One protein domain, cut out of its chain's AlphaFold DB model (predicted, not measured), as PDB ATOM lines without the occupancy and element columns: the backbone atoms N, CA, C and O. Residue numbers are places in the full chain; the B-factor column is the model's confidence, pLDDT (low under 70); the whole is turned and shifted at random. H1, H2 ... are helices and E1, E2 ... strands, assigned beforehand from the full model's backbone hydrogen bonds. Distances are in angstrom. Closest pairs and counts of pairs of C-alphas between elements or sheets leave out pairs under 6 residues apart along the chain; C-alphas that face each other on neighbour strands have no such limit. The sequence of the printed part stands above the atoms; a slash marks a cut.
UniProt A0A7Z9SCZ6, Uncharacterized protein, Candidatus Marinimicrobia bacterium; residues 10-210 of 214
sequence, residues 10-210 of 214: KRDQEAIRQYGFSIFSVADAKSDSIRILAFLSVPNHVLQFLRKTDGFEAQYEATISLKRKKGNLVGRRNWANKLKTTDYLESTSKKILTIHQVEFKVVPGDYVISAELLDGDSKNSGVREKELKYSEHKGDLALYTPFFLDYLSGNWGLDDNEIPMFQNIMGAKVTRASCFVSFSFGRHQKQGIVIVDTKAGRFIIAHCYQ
ATOM      1  N   LYS A  10     -32.002  -7.191 116.221       58.62
ATOM      2  CA  LYS A  10     -32.042  -8.559 115.678       58.62
ATOM      3  C   LYS A  10     -32.153  -9.633 116.764       58.62
ATOM      4  O   LYS A  10     -32.882 -10.600 116.580       58.62
ATOM      5  N   ARG A  11     -31.460  -9.463 117.892       59.41
ATOM      6  CA  ARG A  11     -31.451 -10.431 118.999       59.41
ATOM      7  C   ARG A  11     -32.784 -10.435 119.750       59.41
ATOM      8  O   ARG A  11     -33.263 -11.498 120.129       59.41
ATOM      9  N   ASP A  12     -33.399  -9.266 119.901       59.16
ATOM     10  CA  ASP A  12     -34.700  -9.120 120.566       59.16
ATOM     11  C   ASP A  12     -35.837  -9.685 119.689       59.16
ATOM     12  O   ASP A  12     -36.722 -10.390 120.175       59.16
ATOM     13  N   GLN A  13     -35.747  -9.489 118.366       60.59
ATOM     14  CA  GLN A  13     -36.618 -10.132 117.368       60.59
ATOM     15  C   GLN A  13     -36.473 -11.665 117.339       60.59
ATOM     16  O   GLN A  13     -37.443 -12.380 117.089       60.59
ATOM     17  N   GLU A  14     -35.277 -12.201 117.595       70.12
ATOM     18  CA  GLU A  14     -35.068 -13.649 117.720       70.12
ATOM     19  C   GLU A  14     -35.606 -14.206 119.041       70.12
ATOM     20  O   GLU A  14     -36.116 -15.327 119.067       70.12
ATOM     21  N   ALA A  15     -35.529 -13.437 120.131       77.06
ATOM     22  CA  ALA A  15     -36.022 -13.850 121.441       77.06
ATOM     23  C   ALA A  15     -37.544 -14.022 121.451       77.06
ATOM     24  O   ALA A  15     -38.029 -15.077 121.868       77.06
ATOM     25  N   ILE A  16     -38.290 -13.049 120.909       83.12
ATOM     26  CA  ILE A  16     -39.756 -13.120 120.882       83.12
ATOM     27  C   ILE A  16     -40.268 -14.308 120.063       83.12
ATOM     28  O   ILE A  16     -41.342 -14.818 120.334       83.12
ATOM     29  N   ARG A  17     -39.493 -14.834 119.104       81.06
ATOM     30  CA  ARG A  17     -39.870 -16.013 118.297       81.06
ATOM     31  C   ARG A  17     -39.677 -17.356 119.010       81.06
ATOM     32  O   ARG A  17     -40.012 -18.392 118.436       81.06
ATOM     33  N   GLN A  18     -39.162 -17.362 120.240       85.44
ATOM     34  CA  GLN A  18     -38.942 -18.585 121.021       85.44
ATOM     35  C   GLN A  18     -40.212 -19.108 121.717       85.44
ATOM     36  O   GLN A  18     -40.126 -20.080 122.467       85.44
ATOM     37  N   TYR A  19     -41.388 -18.517 121.467       87.81
ATOM     38  CA  TYR A  19     -42.660 -19.114 121.876       87.81
ATOM     39  C   TYR A  19     -42.894 -20.462 121.177       87.81
ATOM     40  O   TYR A  19     -42.473 -20.692 120.033       87.81
ATOM     41  N   GLY A  20     -43.589 -21.370 121.856       86.88
ATOM     42  CA  GLY A  20     -43.995 -22.642 121.272       86.88
ATOM     43  C   GLY A  20     -45.230 -22.474 120.396       86.88
ATOM     44  O   GLY A  20     -46.144 -21.726 120.729       86.88
ATOM     45  N   PHE A  21     -45.254 -23.177 119.261       91.25
ATOM     46  CA  PHE A  21     -46.418 -23.242 118.382       91.25
ATOM     47  C   PHE A  21     -46.614 -24.668 117.864       91.25
ATOM     48  O   PHE A  21     -45.878 -25.151 116.988       91.25
ATOM     49  N   SER A  22     -47.616 -25.338 118.424       82.00
ATOM     50  CA  SER A  22     -47.938 -26.741 118.169       82.00
ATOM     51  C   SER A  22     -49.318 -26.850 117.545       82.00
ATOM     52  O   SER A  22     -50.239 -26.140 117.938       82.00
ATOM     53  N   ILE A  23     -49.439 -27.708 116.535       82.56
ATOM     54  CA  ILE A  23     -50.672 -27.900 115.770       82.56
ATOM     55  C   ILE A  23     -50.884 -29.386 115.597       82.56
ATOM     56  O   ILE A  23     -49.941 -30.104 115.256       82.56
ATOM     57  N   PHE A  24     -52.123 -29.804 115.787       78.81
ATOM     58  CA  PHE A  24     -52.522 -31.190 115.707       78.81
ATOM     59  C   PHE A  24     -53.828 -31.309 114.944       78.81
ATOM     60  O   PHE A  24     -54.721 -30.472 115.075       78.81
ATOM     61  N   SER A  25     -53.913 -32.351 114.133       77.12
ATOM     62  CA  SER A  25     -55.047 -32.604 113.255       77.12
ATOM     63  C   SER A  25     -55.725 -33.876 113.721       77.12
ATOM     64  O   SER A  25     -55.087 -34.923 113.823       77.12
ATOM     65  N   VAL A  26     -57.011 -33.770 114.023       71.56
ATOM     66  CA  VAL A  26     -57.827 -34.867 114.528       71.56
ATOM     67  C   VAL A  26     -59.025 -35.015 113.603       71.56
ATOM     68  O   VAL A  26     -59.691 -34.036 113.276       71.56
ATOM     69  N   ALA A  27     -59.287 -36.238 113.155       67.81
ATOM     70  CA  ALA A  27     -60.499 -36.551 112.410       67.81
ATOM     71  C   ALA A  27     -61.741 -36.244 113.276       67.81
ATOM     72  O   ALA A  27     -61.722 -36.491 114.482       67.81
ATOM     73  N   ASP A  28     -62.817 -35.694 112.719       64.69
ATOM     74  CA  ASP A  28     -64.063 -35.533 113.475       64.69
ATOM     75  C   ASP A  28     -64.857 -36.845 113.447       64.69
ATOM     76  O   ASP A  28     -65.168 -37.382 112.390       64.69
ATOM     77  N   ALA A  29     -65.223 -37.371 114.616       55.84
ATOM     78  CA  ALA A  29     -65.984 -38.618 114.706       55.84
ATOM     79  C   ALA A  29     -67.391 -38.521 114.084       55.84
ATOM     80  O   ALA A  29     -67.990 -39.547 113.770       55.84
ATOM     81  N   LYS A  30     -67.940 -37.307 113.941       58.38
ATOM     82  CA  LYS A  30     -69.332 -37.066 113.533       58.38
ATOM     83  C   LYS A  30     -69.477 -36.560 112.096       58.38
ATOM     84  O   LYS A  30     -70.605 -36.431 111.626       58.38
ATOM     85  N   SER A  31     -68.385 -36.223 111.408       67.38
ATOM     86  CA  SER A  31     -68.441 -35.678 110.044       67.38
ATOM     87  C   SER A  31     -67.116 -35.809 109.297       67.38
ATOM     88  O   SER A  31     -66.072 -35.976 109.910       67.38
ATOM     89  N   ASP A  32     -67.129 -35.584 107.980       69.69
ATOM     90  CA  ASP A  32     -65.924 -35.579 107.128       69.69
ATOM     91  C   ASP A  32     -64.989 -34.376 107.323       69.69
ATOM     92  O   ASP A  32     -64.145 -34.048 106.493       69.69
ATOM     93  N   SER A  33     -65.141 -33.695 108.448       79.62
ATOM     94  CA  SER A  33     -64.333 -32.556 108.840       79.62
ATOM     95  C   SER A  33     -63.119 -32.980 109.654       79.62
ATOM     96  O   SER A  33     -63.115 -34.002 110.334       79.62
ATOM     97  N   ILE A  34     -62.132 -32.105 109.676       82.75
ATOM     98  CA  ILE A  34     -60.905 -32.219 110.439       82.75
ATOM     99  C   ILE A  34     -60.934 -31.127 111.503       82.75
ATOM    100  O   ILE A  34     -61.156 -29.950 111.200       82.75
ATOM    101  N   ARG A  35     -60.710 -31.514 112.755       83.44
ATOM    102  CA  ARG A  35     -60.467 -30.603 113.873       83.44
ATOM    103  C   ARG A  35     -58.978 -30.287 113.915       83.44
ATOM    104  O   ARG A  35     -58.137 -31.181 113.939       83.44
ATOM    105  N   ILE A  36     -58.646 -29.006 113.903       86.25
ATOM    106  CA  ILE A  36     -57.286 -28.498 114.038       86.25
ATOM    107  C   ILE A  36     -57.174 -27.888 115.427       86.25
ATOM    108  O   ILE A  36     -57.774 -26.845 115.683       86.25
ATOM    109  N   LEU A  37     -56.396 -28.524 116.294       83.31
ATOM    110  CA  LEU A  37     -56.077 -28.039 117.631       83.31
ATOM    111  C   LEU A  37     -54.744 -27.297 117.571       83.31
ATOM    112  O   LEU A  37     -53.723 -27.880 117.196       83.31
ATOM    113  N   ALA A  38     -54.750 -26.012 117.908       86.31
ATOM    114  CA  ALA A  38     -53.566 -25.168 117.878       86.31
ATOM    115  C   ALA A  38     -53.269 -24.595 119.262       86.31
ATOM    116  O   ALA A  38     -54.140 -24.009 119.904       86.31
ATOM    117  N   PHE A  39     -52.012 -24.733 119.676       85.06
ATOM    118  CA  PHE A  39     -51.501 -24.300 120.968       85.06
ATOM    119  C   PHE A  39     -50.348 -23.326 120.763       85.06
ATOM    120  O   PHE A  39     -49.386 -23.633 120.050       85.06
ATOM    121  N   LEU A  40     -50.423 -22.176 121.423       86.56
ATOM    122  CA  LEU A  40     -49.343 -21.204 121.516       86.56
ATOM    123  C   LEU A  40     -48.900 -21.111 122.976       86.56
ATOM    124  O   LEU A  40     -49.700 -20.779 123.846       86.56
ATOM    125  N   SER A  41     -47.635 -21.424 123.249       86.56
ATOM    126  CA  SER A  41     -47.049 -21.315 124.586       86.56
ATOM    127  C   SER A  41     -46.098 -20.130 124.646       86.56
ATOM    128  O   SER A  41     -45.150 -20.051 123.869       86.56
ATOM    129  N   VAL A  42     -46.344 -19.213 125.577       87.38
ATOM    130  CA  VAL A  42     -45.575 -17.980 125.778       87.38
ATOM    131  C   VAL A  42     -44.800 -18.089 127.087       87.38
ATOM    132  O   VAL A  42     -45.393 -17.894 128.150       87.38
ATOM    133  N   PRO A  43     -43.503 -18.436 127.052       88.38
ATOM    134  CA  PRO A  43     -42.641 -18.352 128.226       88.38
ATOM    135  C   PRO A  43     -42.458 -16.909 128.699       88.38
ATOM    136  O   PRO A  43     -42.404 -15.994 127.880       88.38
ATOM    137  N   ASN A  44     -42.263 -16.692 129.998       87.00
ATOM    138  CA  ASN A  44     -42.014 -15.342 130.510       87.00
ATOM    139  C   ASN A  44     -40.757 -14.710 129.886       87.00
ATOM    140  O   ASN A  44     -40.766 -13.531 129.553       87.00
ATOM    141  N   HIS A  45     -39.704 -15.503 129.644       90.38
ATOM    142  CA  HIS A  45     -38.432 -15.003 129.106       90.38
ATOM    143  C   HIS A  45     -38.508 -14.405 127.694       90.38
ATOM    144  O   HIS A  45     -37.536 -13.777 127.272       90.38
ATOM    145  N   VAL A  46     -39.592 -14.645 126.946       93.19
ATOM    146  CA  VAL A  46     -39.767 -14.067 125.600       93.19
ATOM    147  C   VAL A  46     -40.467 -12.709 125.623       93.19
ATOM    148  O   VAL A  46     -40.549 -12.063 124.580       93.19
ATOM    149  N   LEU A  47     -40.969 -12.293 126.789       93.06
ATOM    150  CA  LEU A  47     -41.665 -11.031 127.008       93.06
ATOM    151  C   LEU A  47     -40.765 -10.035 127.738       93.06
ATOM    152  O   LEU A  47     -39.908 -10.411 128.544       93.06
ATOM    153  N   GLN A  48     -40.988  -8.747 127.496       94.44
ATOM    154  CA  GLN A  48     -40.304  -7.692 128.225       94.44
ATOM    155  C   GLN A  48     -41.064  -7.362 129.511       94.44
ATOM    156  O   GLN A  48     -42.043  -6.625 129.513       94.44
ATOM    157  N   PHE A  49     -40.559  -7.863 130.637       93.62
ATOM    158  CA  PHE A  49     -41.046  -7.478 131.957       93.62
ATOM    159  C   PHE A  49     -40.416  -6.162 132.430       93.62
ATOM    160  O   PHE A  49     -39.193  -6.005 132.456       93.62
ATOM    161  N   LEU A  50     -41.254  -5.221 132.863       94.56
ATOM    162  CA  LEU A  50     -40.843  -3.957 133.467       94.56
ATOM    163  C   LEU A  50     -41.022  -4.004 134.984       94.56
ATOM    164  O   LEU A  50     -42.071  -4.404 135.491       94.56
ATOM    165  N   ARG A  51     -40.011  -3.533 135.720       94.75
ATOM    166  CA  ARG A  51     -40.079  -3.408 137.181       94.75
ATOM    167  C   ARG A  51     -41.145  -2.385 137.588       94.75
ATOM    168  O   ARG A  51     -41.186  -1.275 137.053       94.75
ATOM    169  N   LYS A  52     -41.966  -2.751 138.567       93.44
ATOM    170  CA  LYS A  52     -42.958  -1.914 139.254       93.44
ATOM    171  C   LYS A  52     -42.672  -1.901 140.759       93.44
ATOM    172  O   LYS A  52     -41.726  -2.531 141.229       93.44
ATOM    173  N   THR A  53     -43.466  -1.141 141.511       90.69
ATOM    174  CA  THR A  53     -43.336  -1.031 142.973       90.69
ATOM    175  C   THR A  53     -43.544  -2.379 143.673       90.69
ATOM    176  O   THR A  53     -42.898  -2.645 144.679       90.69
ATOM    177  N   ASP A  54     -44.401  -3.235 143.115       89.00
ATOM    178  CA  ASP A  54     -44.877  -4.507 143.671       89.00
ATOM    179  C   ASP A  54     -44.410  -5.747 142.880       89.00
ATOM    180  O   ASP A  54     -45.018  -6.809 142.981       89.00
ATOM    181  N   GLY A  55     -43.331  -5.632 142.097       93.12
ATOM    182  CA  GLY A  55     -42.760  -6.752 141.340       93.12
ATOM    183  C   GLY A  55     -42.447  -6.379 139.897       93.12
ATOM    184  O   GLY A  55     -41.866  -5.324 139.628       93.12
ATOM    185  N   PHE A  56     -42.818  -7.245 138.959       94.12
ATOM    186  CA  PHE A  56     -42.600  -7.045 137.529       94.12
ATOM    187  C   PHE A  56     -43.881  -7.307 136.748       94.12
ATOM    188  O   PHE A  56     -44.602  -8.265 137.027       94.12
ATOM    189  N   GLU A  57     -44.136  -6.487 135.733       94.94
ATOM    190  CA  GLU A  57     -45.300  -6.619 134.859       94.94
ATOM    191  C   GLU A  57     -44.879  -6.706 133.393       94.94
ATOM    192  O   GLU A  57     -43.948  -6.018 132.983       94.94
ATOM    193  N   ALA A  58     -45.601  -7.506 132.612       93.56
ATOM    194  CA  ALA A  58     -45.510  -7.534 131.154       93.56
ATOM    195  C   ALA A  58     -46.915  -7.560 130.553       93.56
ATOM    196  O   ALA A  58     -47.859  -8.077 131.163       93.56
ATOM    197  N   GLN A  59     -47.057  -7.023 129.349       95.38
ATOM    198  CA  GLN A  59     -48.282  -7.119 128.559       95.38
ATOM    199  C   GLN A  59     -47.965  -7.704 127.194       95.38
ATOM    200  O   GLN A  59     -46.878  -7.483 126.671       95.38
ATOM    201  N   TYR A  60     -48.902  -8.436 126.604       96.44
ATOM    202  CA  TYR A  60     -48.743  -8.943 125.246       96.44
ATOM    203  C   TYR A  60     -50.085  -9.226 124.582       96.44
ATOM    204  O   TYR A  60     -51.096  -9.469 125.247       96.44
ATOM    205  N   GLU A  61     -50.059  -9.256 123.255       97.94
ATOM    206  CA  GLU A  61     -51.132  -9.781 122.427       97.94
ATOM    207  C   GLU A  61     -50.671 -11.067 121.743       97.94
ATOM    208  O   GLU A  61     -49.553 -11.160 121.237       97.94
ATOM    209  N   ALA A  62     -51.539 -12.072 121.721       95.44
ATOM    210  CA  ALA A  62     -51.321 -13.302 120.976       95.44
ATOM    211  C   ALA A  62     -52.451 -13.499 119.970       95.44
ATOM    212  O   ALA A  62     -53.620 -13.282 120.285       95.44
ATOM    213  N   THR A  63     -52.114 -13.942 118.763       98.31
ATOM    214  CA  THR A  63     -53.087 -14.230 117.709       98.31
ATOM    215  C   THR A  63     -52.786 -15.584 117.093       98.31
ATOM    216  O   THR A  63     -51.652 -15.848 116.715       98.31
ATOM    217  N   ILE A  64     -53.802 -16.433 116.932       98.12
ATOM    218  CA  ILE A  64     -53.733 -17.605 116.051       98.12
ATOM    219  C   ILE A  64     -54.740 -17.407 114.922       98.12
ATOM    220  O   ILE A  64     -55.907 -17.088 115.164       98.12
ATOM    221  N   SER A  65     -54.303 -17.598 113.678       98.06
ATOM    222  CA  SER A  65     -55.168 -17.480 112.506       98.06
ATOM    223  C   SER A  65     -55.003 -18.646 111.545       98.06
ATOM    224  O   SER A  65     -53.916 -19.196 111.391       98.06
ATOM    225  N   LEU A  66     -56.099 -19.017 110.892       98.06
ATOM    226  CA  LEU A  66     -56.153 -20.080 109.902       98.06
ATOM    227  C   LEU A  66     -56.736 -19.523 108.608       98.06
ATOM    228  O   LEU A  66     -57.828 -18.952 108.608       98.06
ATOM    229  N   LYS A  67     -56.038 -19.723 107.494       96.88
ATOM    230  CA  LYS A  67     -56.497 -19.347 106.150       96.88
ATOM    231  C   LYS A  67     -56.388 -20.530 105.199       96.88
ATOM    232  O   LYS A  67     -55.523 -21.390 105.368       96.88
ATOM    233  N   ARG A  68     -57.240 -20.573 104.175       95.06
ATOM    234  CA  ARG A  68     -57.034 -21.494 103.043       95.06
ATOM    235  C   ARG A  68     -55.800 -21.047 102.259       95.06
ATOM    236  O   ARG A  68     -55.598 -19.850 102.076       95.06
ATOM    237  N   LYS A  69     -54.998 -21.984 101.742       90.12
ATOM    238  CA  LYS A  69     -53.745 -21.660 101.029       90.12
ATOM    239  C   LYS A  69     -53.959 -20.749  99.811       90.12
ATOM    240  O   LYS A  69     -53.118 -19.908  99.523       90.12
ATOM    241  N   LYS A  70     -55.093 -20.899  99.122       84.31
ATOM    242  CA  LYS A  70     -55.491 -20.092  97.952       84.31
ATOM    243  C   LYS A  70     -56.724 -19.219  98.210       84.31
ATOM    244  O   LYS A  70     -57.488 -18.965  97.286       84.31
ATOM    245  N   GLY A  71     -57.001 -18.834  99.453       75.81
ATOM    246  CA  GLY A  71     -58.278 -18.181  99.721       75.81
ATOM    247  C   GLY A  71     -58.398 -17.493 101.065       75.81
ATOM    248  O   GLY A  71     -57.423 -17.044 101.661       75.81
ATOM    249  N   ASN A  72     -59.650 -17.400 101.498       89.06
ATOM    250  CA  ASN A  72     -60.085 -16.545 102.589       89.06
ATOM    251  C   ASN A  72     -59.638 -17.050 103.968       89.06
ATOM    252  O   ASN A  72     -59.308 -18.227 104.167       89.06
ATOM    253  N   LEU A  73     -59.685 -16.129 104.931       94.88
ATOM    254  CA  LEU A  73     -59.571 -16.432 106.349       94.88
ATOM    255  C   LEU A  73     -60.677 -17.422 106.744       94.88
ATOM    256  O   LEU A  73     -61.853 -17.189 106.481       94.88
ATOM    257  N   VAL A  74     -60.281 -18.524 107.371       95.88
ATOM    258  CA  VAL A  74     -61.195 -19.517 107.949       95.88
ATOM    259  C   VAL A  74     -61.605 -19.077 109.347       95.88
ATOM    260  O   VAL A  74     -62.771 -19.154 109.714       95.88
ATOM    261  N   GLY A  75     -60.640 -18.596 110.127       96.62
ATOM    262  CA  GLY A  75     -60.890 -18.118 111.473       96.62
ATOM    263  C   GLY A  75     -59.660 -17.487 112.102       96.62
ATOM    264  O   GLY A  75     -58.531 -17.657 111.639       96.62
ATOM    265  N   ARG A  76     -59.902 -16.746 113.180       97.25
ATOM    266  CA  ARG A  76     -58.881 -16.077 113.982       97.25
ATOM    267  C   ARG A  76     -59.320 -16.033 115.446       97.25
ATOM    268  O   ARG A  76     -60.515 -15.905 115.734       97.25
ATOM    269  N   ARG A  77     -58.358 -16.145 116.358       97.56
ATOM    270  CA  ARG A  77     -58.517 -15.863 117.789       97.56
ATOM    271  C   ARG A  77     -57.400 -14.947 118.261       97.56
ATOM    272  O   ARG A  77     -56.263 -15.106 117.822       97.56
ATOM    273  N   ASN A  78     -57.764 -14.019 119.140       96.62
ATOM    274  CA  ASN A  78     -56.893 -13.003 119.711       96.62
ATOM    275  C   ASN A  78     -57.020 -13.047 121.234       96.62
ATOM    276  O   ASN A  78     -58.130 -13.180 121.754       96.62
ATOM    277  N   TRP A  79     -55.897 -12.882 121.919       95.81
ATOM    278  CA  TRP A  79     -55.804 -12.738 123.366       95.81
ATOM    279  C   TRP A  79     -54.980 -11.498 123.684       95.81
ATOM    280  O   TRP A  79     -53.979 -11.245 123.017       95.81
ATOM    281  N   ALA A  80     -55.382 -10.762 124.713       95.00
ATOM    282  CA  ALA A  80     -54.622  -9.657 125.276       95.00
ATOM    283  C   ALA A  80     -54.431  -9.944 126.764       95.00
ATOM    284  O   ALA A  80     -55.408 -10.058 127.509       95.00
ATOM    285  N   ASN A  81     -53.180 -10.101 127.185       87.75
ATOM    286  CA  ASN A  81     -52.842 -10.574 128.519       87.75
ATOM    287  C   ASN A  81     -51.915  -9.587 129.228       87.75
ATOM    288  O   ASN A  81     -51.022  -8.996 128.622       87.75
ATOM    289  N   LYS A  82     -52.099  -9.477 130.545       92.81
ATOM    290  CA  LYS A  82     -51.186  -8.794 131.461       92.81
ATOM    291  C   LYS A  82     -50.699  -9.793 132.504       92.81
ATOM    292  O   LYS A  82     -51.512 -10.388 133.207       92.81
ATOM    293  N   LEU A  83     -49.387  -9.968 132.600       88.44
ATOM    294  CA  LEU A  83     -48.738 -10.855 133.561       88.44
ATOM    295  C   LEU A  83     -48.112 -10.037 134.687       88.44
ATOM    296  O   LEU A  83     -47.597  -8.941 134.453       88.44
ATOM    297  N   LYS A  84     -48.130 -10.593 135.900       91.25
ATOM    298  CA  LYS A  84     -47.402 -10.076 137.059       91.25
ATOM    299  C   LYS A  84     -46.550 -11.185 137.662       91.25
ATOM    300  O   LYS A  84     -47.005 -12.321 137.745       91.25
ATOM    301  N   THR A  85     -45.341 -10.846 138.088       84.69
ATOM    302  CA  THR A  85     -44.433 -11.744 138.819       84.69
ATOM    303  C   THR A  85     -43.849 -11.009 140.014       84.69
ATOM    304  O   THR A  85     -43.747  -9.778 139.995       84.69
ATOM    305  N   THR A  86     -43.506 -11.748 141.064       85.81
ATOM    306  CA  THR A  86     -43.044 -11.146 142.326       85.81
ATOM    307  C   THR A  86     -41.549 -10.863 142.310       85.81
ATOM    308  O   THR A  86     -41.103  -9.850 142.855       85.81
ATOM    309  N   ASP A  87     -40.774 -11.702 141.621       88.25
ATOM    310  CA  ASP A  87     -39.327 -11.578 141.531       88.25
ATOM    311  C   ASP A  87     -38.788 -11.651 140.093       88.25
ATOM    312  O   ASP A  87     -39.476 -11.958 139.117       88.25
ATOM    313  N   TYR A  88     -37.502 -11.323 139.968       88.56
ATOM    314  CA  TYR A  88     -36.821 -11.263 138.683       88.56
ATOM    315  C   TYR A  88     -36.632 -12.645 138.036       88.56
ATOM    316  O   TYR A  88     -36.660 -12.760 136.806       88.56
ATOM    317  N   LEU A  89     -36.446 -13.700 138.833       89.38
ATOM    318  CA  LEU A  89     -36.235 -15.055 138.322       89.38
ATOM    319  C   LEU A  89     -37.504 -15.586 137.652       89.38
ATOM    320  O   LEU A  89     -37.422 -16.207 136.592       89.38
ATOM    321  N   GLU A  90     -38.672 -15.286 138.214       81.44
ATOM    322  CA  GLU A  90     -39.964 -15.589 137.600       81.44
ATOM    323  C   GLU A  90     -40.156 -14.832 136.279       81.44
ATOM    324  O   GLU A  90     -40.559 -15.426 135.275       81.44
ATOM    325  N   SER A  91     -39.816 -13.538 136.260       83.75
ATOM    326  CA  SER A  91     -39.980 -12.665 135.085       83.75
ATOM    327  C   SER A  91     -39.109 -13.075 133.889       83.75
ATOM    328  O   SER A  91     -39.456 -12.831 132.738       83.75
ATOM    329  N   THR A  92     -37.991 -13.755 134.147       88.19
ATOM    330  CA  THR A  92     -37.038 -14.217 133.123       88.19
ATOM    331  C   THR A  92     -37.088 -15.729 132.900       88.19
ATOM    332  O   THR A  92     -36.245 -16.302 132.204       88.19
ATOM    333  N   SER A  93     -38.085 -16.400 133.482       77.94
ATOM    334  CA  SER A  93     -38.184 -17.853 133.465       77.94
ATOM    335  C   SER A  93     -38.546 -18.393 132.083       77.94
ATOM    336  O   SER A  93     -39.520 -17.980 131.459       77.94
ATOM    337  N   LYS A  94     -37.796 -19.411 131.644       81.00
ATOM    338  CA  LYS A  94     -38.153 -20.236 130.477       81.00
ATOM    339  C   LYS A  94     -39.200 -21.305 130.792       81.00
ATOM    340  O   LYS A  94     -39.725 -21.935 129.881       81.00
ATOM    341  N   LYS A  95     -39.421 -21.578 132.083       77.06
ATOM    342  CA  LYS A  95     -40.260 -22.683 132.569       77.06
ATOM    343  C   LYS A  95     -41.670 -22.225 132.924       77.06
ATOM    344  O   LYS A  95     -42.603 -23.007 132.788       77.06
ATOM    345  N   ILE A  96     -41.811 -20.982 133.381       76.88
ATOM    346  CA  ILE A  96     -43.114 -20.364 133.629       76.88
ATOM    347  C   ILE A  96     -43.615 -19.829 132.293       76.88
ATOM    348  O   ILE A  96     -42.920 -19.056 131.631       76.88
ATOM    349  N   LEU A  97     -44.788 -20.295 131.880       80.44
ATOM    350  CA  LEU A  97     -45.363 -19.993 130.579       80.44
ATOM    351  C   LEU A  97     -46.885 -19.911 130.658       80.44
ATOM    352  O   LEU A  97     -47.509 -20.549 131.504       80.44
ATOM    353  N   THR A  98     -47.473 -19.149 129.741       81.31
ATOM    354  CA  THR A  98     -48.923 -19.107 129.507       81.31
ATOM    355  C   THR A  98     -49.249 -19.868 128.227       81.31
ATOM    356  O   THR A  98     -48.554 -19.702 127.225       81.31
ATOM    357  N   ILE A  99     -50.298 -20.694 128.235       81.06
ATOM    358  CA  ILE A  99     -50.752 -21.443 127.053       81.06
ATOM    359  C   ILE A  99     -52.078 -20.875 126.565       81.06
ATOM    360  O   ILE A  99     -53.031 -20.757 127.330       81.06
ATOM    361  N   HIS A 100     -52.133 -20.589 125.269       83.50
ATOM    362  CA  HIS A 100     -53.336 -20.217 124.538       83.50
ATOM    363  C   HIS A 100     -53.729 -21.348 123.598       83.50
ATOM    364  O   HIS A 100     -52.868 -21.913 122.919       83.50
ATOM    365  N   GLN A 101     -55.023 -21.663 123.543       83.81
ATOM    366  CA  GLN A 101     -55.551 -22.741 122.708       83.81
ATOM    367  C   GLN A 101     -56.725 -22.283 121.846       83.81
ATOM    368  O   GLN A 101     -57.571 -21.499 122.279       83.81
ATOM    369  N   VAL A 102     -56.791 -22.801 120.623       85.00
ATOM    370  CA  VAL A 102     -57.936 -22.636 119.724       85.00
ATOM    371  C   VAL A 102     -58.157 -23.901 118.908       85.00
ATOM    372  O   VAL A 102     -57.209 -24.552 118.468       85.00
ATOM    373  N   GLU A 103     -59.427 -24.190 118.653       86.69
ATOM    374  CA  GLU A 103     -59.856 -25.203 117.704       86.69
ATOM    375  C   GLU A 103     -60.455 -24.571 116.440       86.69
ATOM    376  O   GLU A 103     -61.257 -23.635 116.510       86.69
ATOM    377  N   PHE A 104     -60.109 -25.134 115.281       90.31
ATOM    378  CA  PHE A 104     -60.795 -24.878 114.018       90.31
ATOM    379  C   PHE A 104     -61.354 -26.176 113.446       90.31
ATOM    380  O   PHE A 104     -60.634 -27.163 113.326       90.31
ATOM    381  N   LYS A 105     -62.612 -26.156 113.009       88.69
ATOM    382  CA  LYS A 105     -63.227 -27.255 112.266       88.69
ATOM    383  C   LYS A 105     -63.201 -26.927 110.777       88.69
ATOM    384  O   LYS A 105     -63.732 -25.896 110.363       88.69
ATOM    385  N   VAL A 106     -62.568 -27.775 109.972       90.12
ATOM    386  CA  VAL A 106     -62.410 -27.560 108.528       90.12
ATOM    387  C   VAL A 106     -62.807 -28.783 107.719       90.12
ATOM    388  O   VAL A 106     -62.805 -29.894 108.221       90.12
ATOM    389  N   VAL A 107     -63.134 -28.584 106.450       88.06
ATOM    390  CA  VAL A 107     -63.220 -29.676 105.470       88.06
ATOM    391  C   VAL A 107     -61.818 -30.009 104.934       88.06
ATOM    392  O   VAL A 107     -60.899 -29.214 105.151       88.06
ATOM    393  N   PRO A 108     -61.626 -31.133 104.224       86.94
ATOM    394  CA  PRO A 108     -60.380 -31.395 103.515       86.94
ATOM    395  C   PRO A 108     -59.965 -30.221 102.609       86.94
ATOM    396  O   PRO A 108     -60.795 -29.485 102.066       86.94
ATOM    397  N   GLY A 109     -58.659 -30.010 102.492       89.06
ATOM    398  CA  GLY A 109     -58.057 -28.926 101.729       89.06
ATOM    399  C   GLY A 109     -56.701 -28.477 102.275       89.06
ATOM    400  O   GLY A 109     -56.218 -28.947 103.306       89.06
ATOM    401  N   ASP A 110     -56.102 -27.511 101.581       92.69
ATOM    402  CA  ASP A 110     -54.822 -26.918 101.962       92.69
ATOM    403  C   ASP A 110     -55.013 -25.618 102.745       92.69
ATOM    404  O   ASP A 110     -55.732 -24.700 102.321       92.69
ATOM    405  N   TYR A 111     -54.294 -25.504 103.857       95.19
ATOM    406  CA  TYR A 111     -54.377 -24.382 104.781       95.19
ATOM    407  C   TYR A 111     -52.997 -23.871 105.185       95.19
ATOM    408  O   TYR A 111     -51.986 -24.568 105.104       95.19
ATOM    409  N   VAL A 112     -52.973 -22.631 105.662       96.69
ATOM    410  CA  VAL A 112     -51.841 -22.045 106.377       96.69
ATOM    411  C   VAL A 112     -52.361 -21.598 107.730       96.69
ATOM    412  O   VAL A 112     -53.313 -20.816 107.801       96.69
ATOM    413  N   ILE A 113     -51.749 -22.110 108.792       97.25
ATOM    414  CA  ILE A 113     -52.003 -21.646 110.149       97.25
ATOM    415  C   ILE A 113     -50.820 -20.804 110.616       97.25
ATOM    416  O   ILE A 113     -49.663 -21.182 110.418       97.25
ATOM    417  N   SER A 114     -51.112 -19.664 111.223       97.19
ATOM    418  CA  SER A 114     -50.112 -18.767 111.781       97.19
ATOM    419  C   SER A 114     -50.392 -18.477 113.244       97.19
ATOM    420  O   SER A 114     -51.545 -18.443 113.680       97.19
ATOM    421  N   ALA A 115     -49.315 -18.262 113.982       97.00
ATOM    422  CA  ALA A 115     -49.337 -17.708 115.315       97.00
ATOM    423  C   ALA A 115     -48.485 -16.441 115.342       97.00
ATOM    424  O   ALA A 115     -47.424 -16.390 114.719       97.00
ATOM    425  N   GLU A 116     -48.959 -15.428 116.047       97.44
ATOM    426  CA  GLU A 116     -48.295 -14.146 116.234       97.44
ATOM    427  C   GLU A 116     -48.284 -13.802 117.720       97.44
ATOM    428  O   GLU A 116     -49.298 -13.949 118.402       97.44
ATOM    429  N   LEU A 117     -47.131 -13.352 118.203       97.25
ATOM    430  CA  LEU A 117     -46.950 -12.800 119.538       97.25
ATOM    431  C   LEU A 117     -46.424 -11.375 119.392       97.25
ATOM    432  O   LEU A 117     -45.384 -11.184 118.762       97.25
ATOM    433  N   LEU A 118     -47.130 -10.405 119.964       97.06
ATOM    434  CA  LEU A 118     -46.745  -8.999 120.036       97.06
ATOM    435  C   LEU A 118     -46.515  -8.639 121.501       97.06
ATOM    436  O   LEU A 118     -47.441  -8.674 122.309       97.06
ATOM    437  N   ASP A 119     -45.286  -8.278 121.837       95.56
ATOM    438  CA  ASP A 119     -44.949  -7.803 123.169       95.56
ATOM    439  C   ASP A 119     -45.422  -6.350 123.344       95.56
ATOM    440  O   ASP A 119     -45.189  -5.475 122.506       95.56
ATOM    441  N   GLY A 120     -46.148  -6.102 124.429       93.06
ATOM    442  CA  GLY A 120     -46.858  -4.855 124.677       93.06
ATOM    443  C   GLY A 120     -45.937  -3.690 125.022       93.06
ATOM    444  O   GLY A 120     -46.276  -2.551 124.691       93.06
ATOM    445  N   ASP A 121     -44.782  -3.963 125.627       90.00
ATOM    446  CA  ASP A 121     -43.846  -2.946 126.107       90.00
ATOM    447  C   ASP A 121     -42.753  -2.639 125.067       90.00
ATOM    448  O   ASP A 121     -42.570  -1.480 124.688       90.00
ATOM    449  N   SER A 122     -42.080  -3.659 124.529       88.38
ATOM    450  CA  SER A 122     -41.051  -3.515 123.483       88.38
ATOM    451  C   SER A 122     -41.619  -3.208 122.097       88.38
ATOM    452  O   SER A 122     -40.893  -2.721 121.230       88.38
ATOM    453  N   LYS A 123     -42.900  -3.535 121.865       91.56
ATOM    454  CA  LYS A 123     -43.557  -3.546 120.545       91.56
ATOM    455  C   LYS A 123     -42.910  -4.481 119.519       91.56
ATOM    456  O   LYS A 123     -43.258  -4.425 118.340       91.56
ATOM    457  N   ASN A 124     -42.003  -5.360 119.940       91.69
ATOM    458  CA  ASN A 124     -41.498  -6.415 119.075       91.69
ATOM    459  C   ASN A 124     -42.602  -7.438 118.812       91.69
ATOM    460  O   ASN A 124     -43.415  -7.725 119.691       91.69
ATOM    461  N   SER A 125     -42.602  -8.022 117.615       93.44
ATOM    462  CA  SER A 125     -43.507  -9.111 117.261       93.44
ATOM    463  C   SER A 125     -42.773 -10.287 116.625       93.44
ATOM    464  O   SER A 125     -41.712 -10.148 116.011       93.44
ATOM    465  N   GLY A 126     -43.341 -11.478 116.786       92.12
ATOM    466  CA  GLY A 126     -42.853 -12.707 116.177       92.12
ATOM    467  C   GLY A 126     -43.993 -13.498 115.558       92.12
ATOM    468  O   GLY A 126     -44.934 -13.874 116.252       92.12
ATOM    469  N   VAL A 127     -43.876 -13.825 114.269       95.00
ATOM    470  CA  VAL A 127     -44.845 -14.661 113.544       95.00
ATOM    471  C   VAL A 127     -44.215 -16.007 113.190       95.00
ATOM    472  O   VAL A 127     -43.073 -16.067 112.727       95.00
ATOM    473  N   ARG A 128     -44.967 -17.091 113.389       93.94
ATOM    474  CA  ARG A 128     -44.630 -18.452 112.961       93.94
ATOM    475  C   ARG A 128     -45.788 -19.016 112.153       93.94
ATOM    476  O   ARG A 128     -46.933 -18.948 112.586       93.94
ATOM    477  N   GLU A 129     -45.488 -19.615 111.007       94.75
ATOM    478  CA  GLU A 129     -46.486 -20.225 110.126       94.75
ATOM    479  C   GLU A 129     -46.184 -21.710 109.895       94.75
ATOM    480  O   GLU A 129     -45.022 -22.124 109.898       94.75
ATOM    481  N   LYS A 130     -47.232 -22.514 109.681       93.31
ATOM    482  CA  LYS A 130     -47.128 -23.887 109.170       93.31
ATOM    483  C   LYS A 130     -48.151 -24.114 108.063       93.31
ATOM    484  O   LYS A 130     -49.310 -23.715 108.181       93.31
ATOM    485  N   GLU A 131     -47.723 -24.789 107.002       94.00
ATOM    486  CA  GLU A 131     -48.640 -25.320 105.996       94.00
ATOM    487  C   GLU A 131     -49.286 -26.608 106.511       94.00
ATOM    488  O   GLU A 131     -48.603 -27.483 107.045       94.00
ATOM    489  N   LEU A 132     -50.595 -26.734 106.315       90.00
ATOM    490  CA  LEU A 132     -51.373 -27.921 106.640       90.00
ATOM    491  C   LEU A 132     -51.979 -28.448 105.342       90.00
ATOM    492  O   LEU A 132     -52.706 -27.725 104.658       90.00
ATOM    493  N   LYS A 133     -51.656 -29.691 104.993       89.12
ATOM    494  CA  LYS A 133     -52.148 -30.348 103.782       89.12
ATOM    495  C   LYS A 133     -53.094 -31.461 104.185       89.12
ATOM    496  O   LYS A 133     -52.654 -32.452 104.764       89.12
ATOM    497  N   TYR A 134     -54.369 -31.295 103.871       83.88
ATOM    498  CA  TYR A 134     -55.376 -32.325 104.073       83.88
ATOM    499  C   TYR A 134     -55.925 -32.725 102.713       83.88
ATOM    500  O   TYR A 134     -56.812 -32.071 102.172       83.88
ATOM    501  N   SER A 135     -55.357 -33.770 102.119       71.56
ATOM    502  CA  SER A 135     -55.874 -34.309 100.864       71.56
ATOM    503  C   SER A 135     -57.288 -34.852 101.060       71.56
ATOM    504  O   SER A 135     -57.544 -35.555 102.034       71.56
ATOM    505  N   GLU A 136     -58.185 -34.591 100.107       62.06
ATOM    506  CA  GLU A 136     -59.405 -35.388  99.969       62.06
ATOM    507  C   GLU A 136     -58.992 -36.839  99.706       62.06
ATOM    508  O   GLU A 136     -58.417 -37.166  98.664       62.06
ATOM    509  N   HIS A 137     -59.221 -37.714 100.680       56.97
ATOM    510  CA  HIS A 137     -58.884 -39.119 100.534       56.97
ATOM    511  C   HIS A 137     -59.938 -39.805  99.663       56.97
ATOM    512  O   HIS A 137     -61.110 -39.865 100.015       56.97
ATOM    513  N   LYS A 138     -59.508 -40.310  98.501       51.69
ATOM    514  CA  LYS A 138     -60.351 -41.079  97.567       51.69
ATOM    515  C   LYS A 138     -60.325 -42.593  97.818       51.69
ATOM    516  O   LYS A 138     -61.003 -43.325  97.108       51.69
ATOM    517  N   GLY A 139     -59.511 -43.057  98.766       53.28
ATOM    518  CA  GLY A 139     -59.383 -44.467  99.140       53.28
ATOM    519  C   GLY A 139     -59.874 -44.722 100.563       53.28
ATOM    520  O   GLY A 139     -60.056 -43.784 101.334       53.28
ATOM    521  N   ASP A 140     -60.031 -45.995 100.917       56.16
ATOM    522  CA  ASP A 140     -60.606 -46.421 102.195       56.16
ATOM    523  C   ASP A 140     -59.726 -46.138 103.422       56.16
ATOM    524  O   ASP A 140     -60.099 -46.564 104.500       56.16
ATOM    525  N   LEU A 141     -58.571 -45.468 103.324       56.47
ATOM    526  CA  LEU A 141     -57.718 -45.158 104.478       56.47
ATOM    527  C   LEU A 141     -57.069 -43.772 104.346       56.47
ATOM    528  O   LEU A 141     -56.355 -43.495 103.381       56.47
ATOM    529  N   ALA A 142     -57.264 -42.937 105.364       58.53
ATOM    530  CA  ALA A 142     -56.590 -41.660 105.569       58.53
ATOM    531  C   ALA A 142     -55.718 -41.730 106.817       58.53
ATOM    532  O   ALA A 142     -56.215 -42.132 107.861       58.53
ATOM    533  N   LEU A 143     -54.462 -41.292 106.755       59.50
ATOM    534  CA  LEU A 143     -53.601 -41.142 107.932       59.50
ATOM    535  C   LEU A 143     -53.239 -39.669 108.085       59.50
ATOM    536  O   LEU A 143     -52.621 -39.085 107.193       59.50
ATOM    537  N   TYR A 144     -53.611 -39.073 109.212       64.88
ATOM    538  CA  TYR A 144     -53.182 -37.724 109.561       64.88
ATOM    539  C   TYR A 144     -51.792 -37.757 110.192       64.88
ATOM    540  O   TYR A 144     -51.362 -38.775 110.739       64.88
ATOM    541  N   THR A 145     -51.085 -36.628 110.103       58.97
ATOM    542  CA  THR A 145     -49.725 -36.499 110.632       58.97
ATOM    543  C   THR A 145     -49.696 -36.919 112.100       58.97
ATOM    544  O   THR A 145     -50.370 -36.285 112.919       58.97
ATOM    545  N   PRO A 146     -48.928 -37.964 112.450       56.44
ATOM    546  CA  PRO A 146     -48.841 -38.398 113.823       56.44
ATOM    547  C   PRO A 146     -48.091 -37.361 114.645       56.44
ATOM    548  O   PRO A 146     -47.219 -36.644 114.140       56.44
ATOM    549  N   PHE A 147     -48.392 -37.301 115.931       56.09
ATOM    550  CA  PHE A 147     -47.670 -36.434 116.843       56.09
ATOM    551  C   PHE A 147     -47.341 -37.147 118.147       56.09
ATOM    552  O   PHE A 147     -48.030 -38.069 118.579       56.09
ATOM    553  N   PHE A 148     -46.250 -36.707 118.765       52.66
ATOM    554  CA  PHE A 148     -45.823 -37.213 120.058       52.66
ATOM    555  C   PHE A 148     -46.465 -36.409 121.177       52.66
ATOM    556  O   PHE A 148     -46.574 -35.183 121.087       52.66
ATOM    557  N   LEU A 149     -46.860 -37.127 122.217       51.19
ATOM    558  CA  LEU A 149     -47.520 -36.609 123.397       51.19
ATOM    559  C   LEU A 149     -46.651 -36.890 124.620       51.19
ATOM    560  O   LEU A 149     -46.318 -38.048 124.895       51.19
ATOM    561  N   ASP A 150     -46.307 -35.829 125.347       49.09
ATOM    562  CA  ASP A 150     -45.719 -35.929 126.678       49.09
ATOM    563  C   ASP A 150     -46.849 -36.049 127.715       49.09
ATOM    564  O   ASP A 150     -47.807 -35.276 127.701       49.09
ATOM    565  N   TYR A 151     -46.756 -37.023 128.623       42.00
ATOM    566  CA  TYR A 151     -47.729 -37.189 129.708       42.00
ATOM    567  C   TYR A 151     -47.441 -36.191 130.839       42.00
ATOM    568  O   TYR A 151     -46.363 -36.241 131.436       42.00
ATOM    569  N   LEU A 152     -48.403 -35.321 131.167       40.50
ATOM    570  CA  LEU A 152     -48.354 -34.430 132.333       40.50
ATOM    571  C   LEU A 152     -49.596 -34.626 133.214       40.50
ATOM    572  O   LEU A 152     -50.726 -34.653 132.731       40.50
ATOM    573  N   SER A 153     -49.388 -34.727 134.526       37.53
ATOM    574  CA  SER A 153     -50.459 -34.781 135.529       37.53
ATOM    575  C   SER A 153     -51.085 -33.397 135.764       37.53
ATOM    576  O   SER A 153     -50.339 -32.437 135.950       37.53
ATOM    577  N   GLY A 154     -52.420 -33.295 135.823       40.19
ATOM    578  CA  GLY A 154     -53.151 -32.053 136.133       40.19
ATOM    579  C   GLY A 154     -54.662 -32.154 135.866       40.19
ATOM    580  O   GLY A 154     -55.105 -33.100 135.218       40.19
ATOM    581  N   ASN A 155     -55.451 -31.198 136.376       40.41
ATOM    582  CA  ASN A 155     -56.854 -31.005 135.984       40.41
ATOM    583  C   ASN A 155     -56.892 -29.960 134.863       40.41
ATOM    584  O   ASN A 155     -56.683 -28.772 135.109       40.41
ATOM    585  N   TRP A 156     -57.078 -30.429 133.633       44.91
ATOM    586  CA  TRP A 156     -56.856 -29.645 132.418       44.91
ATOM    587  C   TRP A 156     -58.126 -28.984 131.869       44.91
ATOM    588  O   TRP A 156     -58.057 -28.330 130.832       44.91
ATOM    589  N   GLY A 157     -59.267 -29.128 132.557       36.03
ATOM    590  CA  GLY A 157     -60.552 -28.582 132.102       36.03
ATOM    591  C   GLY A 157     -61.052 -29.213 130.798       36.03
ATOM    592  O   GLY A 157     -61.696 -28.532 130.008       36.03
ATOM    593  N   LEU A 158     -60.689 -30.477 130.579       38.56
ATOM    594  CA  LEU A 158     -60.972 -31.288 129.402       38.56
ATOM    595  C   LEU A 158     -61.940 -32.418 129.789       38.56
ATOM    596  O   LEU A 158     -61.831 -32.950 130.897       38.56
ATOM    597  N   ASP A 159     -62.860 -32.777 128.892       42.44
ATOM    598  CA  ASP A 159     -63.768 -33.919 129.086       42.44
ATOM    599  C   ASP A 159     -62.993 -35.258 129.059       42.44
ATOM    600  O   ASP A 159     -61.879 -35.331 128.542       42.44
ATOM    601  N   ASP A 160     -63.589 -36.358 129.543       37.12
ATOM    602  CA  ASP A 160     -62.951 -37.691 129.676       37.12
ATOM    603  C   ASP A 160     -62.299 -38.251 128.383       37.12
ATOM    604  O   ASP A 160     -61.520 -39.205 128.435       37.12
ATOM    605  N   ASN A 161     -62.591 -37.662 127.217       42.12
ATOM    606  CA  ASN A 161     -62.071 -38.050 125.898       42.12
ATOM    607  C   ASN A 161     -61.188 -36.981 125.231       42.12
ATOM    608  O   ASN A 161     -60.892 -37.068 124.036       42.12
ATOM    609  N   GLU A 162     -60.775 -35.963 125.972       38.25
ATOM    610  CA  GLU A 162     -59.937 -34.881 125.482       38.25
ATOM    611  C   GLU A 162     -58.520 -35.037 126.044       38.25
ATOM    612  O   GLU A 162     -58.292 -35.049 127.252       38.25
ATOM    613  N   ILE A 163     -57.539 -35.209 125.153       44.44
ATOM    614  CA  ILE A 163     -56.156 -35.446 125.571       44.44
ATOM    615  C   ILE A 163     -55.401 -34.110 125.636       44.44
ATOM    616  O   ILE A 163     -55.283 -33.434 124.610       44.44
ATOM    617  N   PRO A 164     -54.842 -33.727 126.799       39.81
ATOM    618  CA  PRO A 164     -54.009 -32.536 126.916       39.81
ATOM    619  C   PRO A 164     -52.675 -32.787 126.220       39.81
ATOM    620  O   PRO A 164     -52.019 -33.785 126.508       39.81
ATOM    621  N   MET A 165     -52.259 -31.890 125.320       45.19
ATOM    622  CA  MET A 165     -51.055 -32.108 124.518       45.19
ATOM    623  C   MET A 165     -50.012 -31.027 124.680       45.19
ATOM    624  O   MET A 165     -50.226 -29.868 124.330       45.19
ATOM    625  N   PHE A 166     -48.832 -31.450 125.123       44.56
ATOM    626  CA  PHE A 166     -47.631 -30.637 125.115       44.56
ATOM    627  C   PHE A 166     -46.517 -31.381 124.382       44.56
ATOM    628  O   PHE A 166     -46.352 -32.590 124.534       44.56
ATOM    629  N   GLN A 167     -45.764 -30.630 123.578       39.56
ATOM    630  CA  GLN A 167     -44.443 -31.029 123.113       39.56
ATOM    631  C   GLN A 167     -43.407 -30.229 123.894       39.56
ATOM    632  O   GLN A 167     -43.410 -28.999 123.836       39.56
ATOM    633  N   ASN A 168     -42.481 -30.950 124.524       36.78
ATOM    634  CA  ASN A 168     -41.177 -30.461 124.957       36.78
ATOM    635  C   ASN A 168     -41.227 -29.321 125.987       36.78
ATOM    636  O   ASN A 168     -40.877 -28.170 125.714       36.78
ATOM    637  N   ILE A 169     -41.527 -29.676 127.240       40.66
ATOM    638  CA  ILE A 169     -40.950 -28.927 128.361       40.66
ATOM    639  C   ILE A 169     -39.441 -29.185 128.309       40.66
ATOM    640  O   ILE A 169     -38.958 -30.218 128.777       40.66
ATOM    641  N   MET A 170     -38.688 -28.263 127.700       36.78
ATOM    642  CA  MET A 170     -37.225 -28.316 127.692       36.78
ATOM    643  C   MET A 170     -36.714 -28.453 129.134       36.78
ATOM    644  O   MET A 170     -36.768 -27.508 129.922       36.78
ATOM    645  N   GLY A 171     -36.224 -29.648 129.474       37.75
ATOM    646  CA  GLY A 171     -35.648 -29.971 130.781       37.75
ATOM    647  C   GLY A 171     -36.269 -31.169 131.506       37.75
ATOM    648  O   GLY A 171     -35.672 -31.626 132.479       37.75
ATOM    649  N   ALA A 172     -37.403 -31.714 131.056       41.16
ATOM    650  CA  ALA A 172     -37.945 -32.958 131.609       41.16
ATOM    651  C   ALA A 172     -37.369 -34.174 130.862       41.16
ATOM    652  O   ALA A 172     -37.459 -34.279 129.640       41.16
ATOM    653  N   LYS A 173     -36.738 -35.103 131.590       37.22
ATOM    654  CA  LYS A 173     -36.178 -36.332 131.013       37.22
ATOM    655  C   LYS A 173     -37.335 -37.280 130.674       37.22
ATOM    656  O   LYS A 173     -37.987 -37.799 131.575       37.22
ATOM    657  N   VAL A 174     -37.589 -37.487 129.382       43.34
ATOM    658  CA  VAL A 174     -38.666 -38.356 128.880       43.34
ATOM    659  C   VAL A 174     -38.414 -39.799 129.325       43.34
ATOM    660  O   VAL A 174     -37.415 -40.408 128.944       43.34
ATOM    661  N   THR A 175     -39.311 -40.364 130.136       43.19
ATOM    662  CA  THR A 175     -39.252 -41.785 130.523       43.19
ATOM    663  C   THR A 175     -40.171 -42.682 129.697       43.19
ATOM    664  O   THR A 175     -39.967 -43.895 129.725       43.19
ATOM    665  N   ARG A 176     -41.153 -42.107 128.980       47.25
ATOM    666  CA  ARG A 176     -42.101 -42.777 128.072       47.25
ATOM    667  C   ARG A 176     -42.547 -41.789 126.989       47.25
ATOM    668  O   ARG A 176     -42.940 -40.682 127.338       47.25
ATOM    669  N   ALA A 177     -42.480 -42.175 125.719       50.56
ATOM    670  CA  ALA A 177     -43.058 -41.407 124.618       50.56
ATOM    671  C   ALA A 177     -44.421 -42.012 124.252       50.56
ATOM    672  O   ALA A 177     -44.551 -43.230 124.219       50.56
ATOM    673  N   SER A 178     -45.425 -41.192 123.960       50.25
ATOM    674  CA  SER A 178     -46.696 -41.664 123.398       50.25
ATOM    675  C   SER A 178     -46.834 -41.112 121.985       50.25
ATOM    676  O   SER A 178     -46.573 -39.932 121.770       50.25
ATOM    677  N   CYS A 179     -47.213 -41.944 121.013       51.81
ATOM    678  CA  CYS A 179     -47.495 -41.504 119.648       51.81
ATOM    679  C   CYS A 179     -49.011 -41.483 119.440       51.81
ATOM    680  O   CYS A 179     -49.747 -42.341 119.924       51.81
ATOM    681  N   PHE A 180     -49.508 -40.475 118.752       55.56
ATOM    682  CA  PHE A 180     -50.920 -40.356 118.435       55.56
ATOM    683  C   PHE A 180     -51.050 -40.358 116.930       55.56
ATOM    684  O   PHE A 180     -50.404 -39.570 116.243       55.56
ATOM    685  N   VAL A 181     -51.862 -41.286 116.432       57.47
ATOM    686  CA  VAL A 181     -52.063 -41.515 115.005       57.47
ATOM    687  C   VAL A 181     -53.555 -41.425 114.734       57.47
ATOM    688  O   VAL A 181     -54.283 -42.391 114.929       57.47
ATOM    689  N   SER A 182     -54.026 -40.265 114.283       60.66
ATOM    690  CA  SER A 182     -55.413 -40.139 113.839       60.66
ATOM    691  C   SER A 182     -55.538 -40.663 112.408       60.66
ATOM    692  O   SER A 182     -54.717 -40.332 111.549       60.66
ATOM    693  N   PHE A 183     -56.552 -41.481 112.141       54.62
ATOM    694  CA  PHE A 183     -56.835 -42.005 110.808       54.62
ATOM    695  C   PHE A 183     -58.343 -41.994 110.520       54.62
ATOM    696  O   PHE A 183     -59.148 -41.694 111.397       54.62
ATOM    697  N   SER A 184     -58.746 -42.265 109.282       56.12
ATOM    698  CA  SER A 184     -60.135 -42.600 108.931       56.12
ATOM    699  C   SER A 184     -60.148 -43.809 107.995       56.12
ATOM    700  O   SER A 184     -59.189 -43.983 107.244       56.12
ATOM    701  N   PHE A 185     -61.173 -44.678 108.074       49.97
ATOM    702  CA  PHE A 185     -61.239 -45.900 107.262       49.97
ATOM    703  C   PHE A 185     -62.622 -46.145 106.615       49.97
ATOM    704  O   PHE A 185     -63.602 -46.423 107.304       49.97
ATOM    705  N   GLY A 186     -62.713 -46.108 105.284       56.50
ATOM    706  CA  GLY A 186     -63.968 -46.196 104.522       56.50
ATOM    707  C   GLY A 186     -64.876 -44.971 104.732       56.50
ATOM    708  O   GLY A 186     -64.386 -43.863 104.930       56.50
ATOM    709  N   ARG A 187     -66.209 -45.161 104.740       44.47
ATOM    710  CA  ARG A 187     -67.200 -44.116 105.121       44.47
ATOM    711  C   ARG A 187     -67.295 -43.866 106.634       44.47
ATOM    712  O   ARG A 187     -68.064 -43.012 107.064       44.47
ATOM    713  N   HIS A 188     -66.551 -44.618 107.445       46.75
ATOM    714  CA  HIS A 188     -66.585 -44.522 108.901       46.75
ATOM    715  C   HIS A 188     -65.242 -43.998 109.422       46.75
ATOM    716  O   HIS A 188     -64.194 -44.623 109.262       46.75
ATOM    717  N   GLN A 189     -65.239 -42.839 110.078       45.78
ATOM    718  CA  GLN A 189     -64.010 -42.315 110.670       45.78
ATOM    719  C   GLN A 189     -63.678 -43.075 111.962       45.78
ATOM    720  O   GLN A 189     -64.448 -43.054 112.919       45.78
ATOM    721  N   LYS A 190     -62.531 -43.770 111.988       49.03
ATOM    722  CA  LYS A 190     -62.028 -44.502 113.160       49.03
ATOM    723  C   LYS A 190     -60.830 -43.773 113.749       49.03
ATOM    724  O   LYS A 190     -59.799 -43.686 113.098       49.03
ATOM    725  N   GLN A 191     -60.937 -43.306 114.986       45.53
ATOM    726  CA  GLN A 191     -59.818 -42.678 115.686       45.53
ATOM    727  C   GLN A 191     -59.104 -43.714 116.553       45.53
ATOM    728  O   GLN A 191     -59.746 -44.465 117.288       45.53
ATOM    729  N   GLY A 192     -57.776 -43.761 116.474       47.44
ATOM    730  CA  GLY A 192     -56.956 -44.614 117.326       47.44
ATOM    731  C   GLY A 192     -55.814 -43.837 117.963       47.44
ATOM    732  O   GLY A 192     -55.340 -42.842 117.425       47.44
ATOM    733  N   ILE A 193     -55.362 -44.290 119.123       45.25
ATOM    734  CA  ILE A 193     -54.144 -43.803 119.768       45.25
ATOM    735  C   ILE A 193     -53.159 -44.973 119.777       45.25
ATOM    736  O   ILE A 193     -53.510 -46.101 120.120       45.25
ATOM    737  N   VAL A 194     -51.914 -44.731 119.362       48.41
ATOM    738  CA  VAL A 194     -50.876 -45.772 119.328       48.41
ATOM    739  C   VAL A 194     -49.768 -45.390 120.295       48.41
ATOM    740  O   VAL A 194     -48.765 -44.786 119.924       48.41
ATOM    741  N   ILE A 195     -49.925 -45.759 121.563       43.09
ATOM    742  CA  ILE A 195     -48.899 -45.494 122.571       43.09
ATOM    743  C   ILE A 195     -47.693 -46.410 122.306       43.09
ATOM    744  O   ILE A 195     -47.742 -47.627 122.482       43.09
ATOM    745  N   VAL A 196     -46.582 -45.817 121.869       43.78
ATOM    746  CA  VAL A 196     -45.331 -46.541 121.619       43.78
ATOM    747  C   VAL A 196     -44.459 -46.479 122.870       43.78
ATOM    748  O   VAL A 196     -43.697 -45.533 123.042       43.78
ATOM    749  N   ASP A 197     -44.525 -47.493 123.737       42.00
ATOM    750  CA  ASP A 197     -43.610 -47.576 124.882       42.00
ATOM    751  C   ASP A 197     -42.193 -47.943 124.407       42.00
ATOM    752  O   ASP A 197     -41.841 -49.108 124.190       42.00
ATOM    753  N   THR A 198     -41.359 -46.914 124.255       42.38
ATOM    754  CA  THR A 198     -39.973 -47.029 123.789       42.38
ATOM    755  C   THR A 198     -39.048 -47.744 124.776       42.38
ATOM    756  O   THR A 198     -37.978 -48.190 124.365       42.38
ATOM    757  N   LYS A 199     -39.434 -47.910 126.050       40.84
ATOM    758  CA  LYS A 199     -38.650 -48.678 127.033       40.84
ATOM    759  C   LYS A 199     -38.885 -50.182 126.935       40.84
ATOM    760  O   LYS A 199     -37.999 -50.950 127.296       40.84
ATOM    761  N   ALA A 200     -40.061 -50.600 126.472       43.66
ATOM    762  CA  ALA A 200     -40.454 -52.006 126.431       43.66
ATOM    763  C   ALA A 200     -40.241 -52.672 125.060       43.66
ATOM    764  O   ALA A 200     -40.440 -53.880 124.947       43.66
ATOM    765  N   GLY A 201     -39.889 -51.911 124.013       35.91
ATOM    766  CA  GLY A 201     -39.801 -52.437 122.643       35.91
ATOM    767  C   GLY A 201     -41.129 -53.026 122.142       35.91
ATOM    768  O   GLY A 201     -41.136 -53.892 121.271       35.91
ATOM    769  N   ARG A 202     -42.253 -52.600 122.731       36.16
ATOM    770  CA  ARG A 202     -43.597 -53.120 122.467       36.16
ATOM    771  C   ARG A 202     -44.494 -52.000 121.963       36.16
ATOM    772  O   ARG A 202     -44.588 -50.940 122.574       36.16
ATOM    773  N   PHE A 203     -45.190 -52.270 120.866       38.00
ATOM    774  CA  PHE A 203     -46.297 -51.442 120.408       38.00
ATOM    775  C   PHE A 203     -47.527 -51.793 121.241       38.00
ATOM    776  O   PHE A 203     -47.966 -52.942 121.231       38.00
ATOM    777  N   ILE A 204     -48.080 -50.821 121.964       37.31
ATOM    778  CA  ILE A 204     -49.368 -50.982 122.633       37.31
ATOM    779  C   ILE A 204     -50.354 -50.083 121.892       37.31
ATOM    780  O   ILE A 204     -50.312 -48.859 121.996       37.31
ATOM    781  N   ILE A 205     -51.253 -50.690 121.118       40.97
ATOM    782  CA  ILE A 205     -52.412 -49.969 120.587       40.97
ATOM    783  C   ILE A 205     -53.364 -49.772 121.765       40.97
ATOM    784  O   ILE A 205     -54.183 -50.632 122.080       40.97
ATOM    785  N   ALA A 206     -53.192 -48.665 122.476       35.81
ATOM    786  CA  ALA A 206     -54.082 -48.274 123.549       35.81
ATOM    787  C   ALA A 206     -55.224 -47.467 122.925       35.81
ATOM    788  O   ALA A 206     -55.070 -46.285 122.658       35.81
ATOM    789  N   HIS A 207     -56.357 -48.134 122.707       42.09
ATOM    790  CA  HIS A 207     -57.624 -47.587 122.210       42.09
ATOM    791  C   HIS A 207     -57.694 -47.282 120.705       42.09
ATOM    792  O   HIS A 207     -57.260 -46.246 120.209       42.09
ATOM    793  N   CYS A 208     -58.360 -48.192 119.990       33.12
ATOM    794  CA  CYS A 208     -59.053 -47.912 118.739       33.12
ATOM    795  C   CYS A 208     -60.519 -47.638 119.099       33.12
ATOM    796  O   CYS A 208     -61.224 -48.556 119.522       33.12
ATOM    797  N   TYR A 209     -60.979 -46.393 118.982       39.59
ATOM    798  CA  TYR A 209     -62.402 -46.102 119.096       39.59
ATOM    799  C   TYR A 209     -63.073 -46.458 117.772       39.59
ATOM    800  O   TYR A 209     -62.960 -45.764 116.760       39.59
ATOM    801  N   GLN A 210     -63.762 -47.592 117.784       31.70
ATOM    802  CA  GLN A 210     -64.587 -48.049 116.684       31.70
ATOM    803  C   GLN A 210     -65.997 -47.489 116.881       31.70
ATOM    804  O   GLN A 210     -66.838 -48.119 117.513       31.70
TER     805      GLN A 210
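Overview. This is residues 10 to 210 of the 214 residues of an uncharacterized protein of Candidatus Marinimicrobia bacterium (UniProt A0A7Z9SCZ6). Two twisted sheets of long strands lie face to face as a sandwich, E3, E4, E5, E7 and E8 in one and E1, E2 and E6 in the other, and a third, smaller sheet of E9 to E13 sits beside the E1 edge of the sandwich. The short helix H1 packs near E8, H2 only grazes the large sheet, and residues 157 to 162 stick out from the long loop between E10 and E11. The printed part has 201 residues with two named helices and thirteen named strands, in the order H1, E1 to E5, H2, E6 to E13; neighbour strands are antiparallel, the three-stranded sheet runs E1, E2, E6, and the other two are branched. The class is mostly strand, and the whole is compact, with a radius of gyration of the C-alphas of 19.1 A and spans of 62 by 46 by 31 A.

Along the chain. Start in the largest sheet at C-alpha 55, (-42.760, -6.752, 141.340), where E4 begins; it runs 43.4 A to residue 68. In the same sheet look for E3, residues 50 to 52, E5, residues 73 to 85 and 36.1 A long, E7, residues 109 to 119 and 32.8 A long, and E8, residues 125 to 134 and 29.2 A long. The facing sheet holds E1, residues 20 to 27 and 23.3 A long, E2, residues 34 to 43 and 29.0 A long, and E6, residues 97 to 106 and 28.9 A long. The third holds E9, residues 141 to 143, E10, residues 147 to 149, E11, residues 178 to 185 and 22.1 A long, E12, residues 191 to 197 and 19.3 A long, and E13, residues 202 to 204, which ends at C-alpha 204, (-49.368, -50.982, 122.633). Find H1, residues 10 to 16, from C-alpha 10 at (-32.042, -8.559, 115.678), and H2 at residues 88 to 91.

Arrangement. Beside E4, E3 and E7 lie on one side and E5 on the other side; look at N 50 and O 57, 2.8 A, N 62 and O 79, 2.9 A, and N 63 and O 116, 2.8 A. E3, E4 and E5 form a meander, each strand the antiparallel neighbour of the one before. E7 and E8 are a hairpin, with N 115 and O 128 at 2.8 A. Across the sandwich, two sheets face to face, the facing parts are 9.3 A centre to centre and their best planes 15 degrees apart; the closest C-alphas of E2 and E7, Leu 40 and Ala 115, are 7.1 A apart. Inner strand E2 has N 22 and O 39 at 2.9 A toward E1, and N 38 and O 102 at 2.9 A toward E6. E1 and E11 come closest at the C-alphas of Val 26 and Ser 182, 5.8 A. E10 to E13 form a second meander; check N 180 and O 147, 2.8 A, N 194 and O 179, 3.3 A, and N 195 and O 204, 3.2 A. E9 and E11 have N 142 and O 184 at 2.9 A. H1 is on the large sheet at a height over the sheet of 5.4 A, with the C-alphas of Ile 16 and Gly 126, its closest to E8, 5.6 A apart. Every O i to N i+4 pair in H1 is within hydrogen-bond range; H2 is too short for one.

Size, cuts and confidence. The C-alphas of Thr 53 and Gly 139 are the two farthest apart, 63.8 A. The printed part has no cut. The link from E10 to E11, with 28 residues, is long. Mean pLDDT of the printed part is 71.7; look for values under 70 in residues 10 to 13, 27 to 32 and 136 to 210.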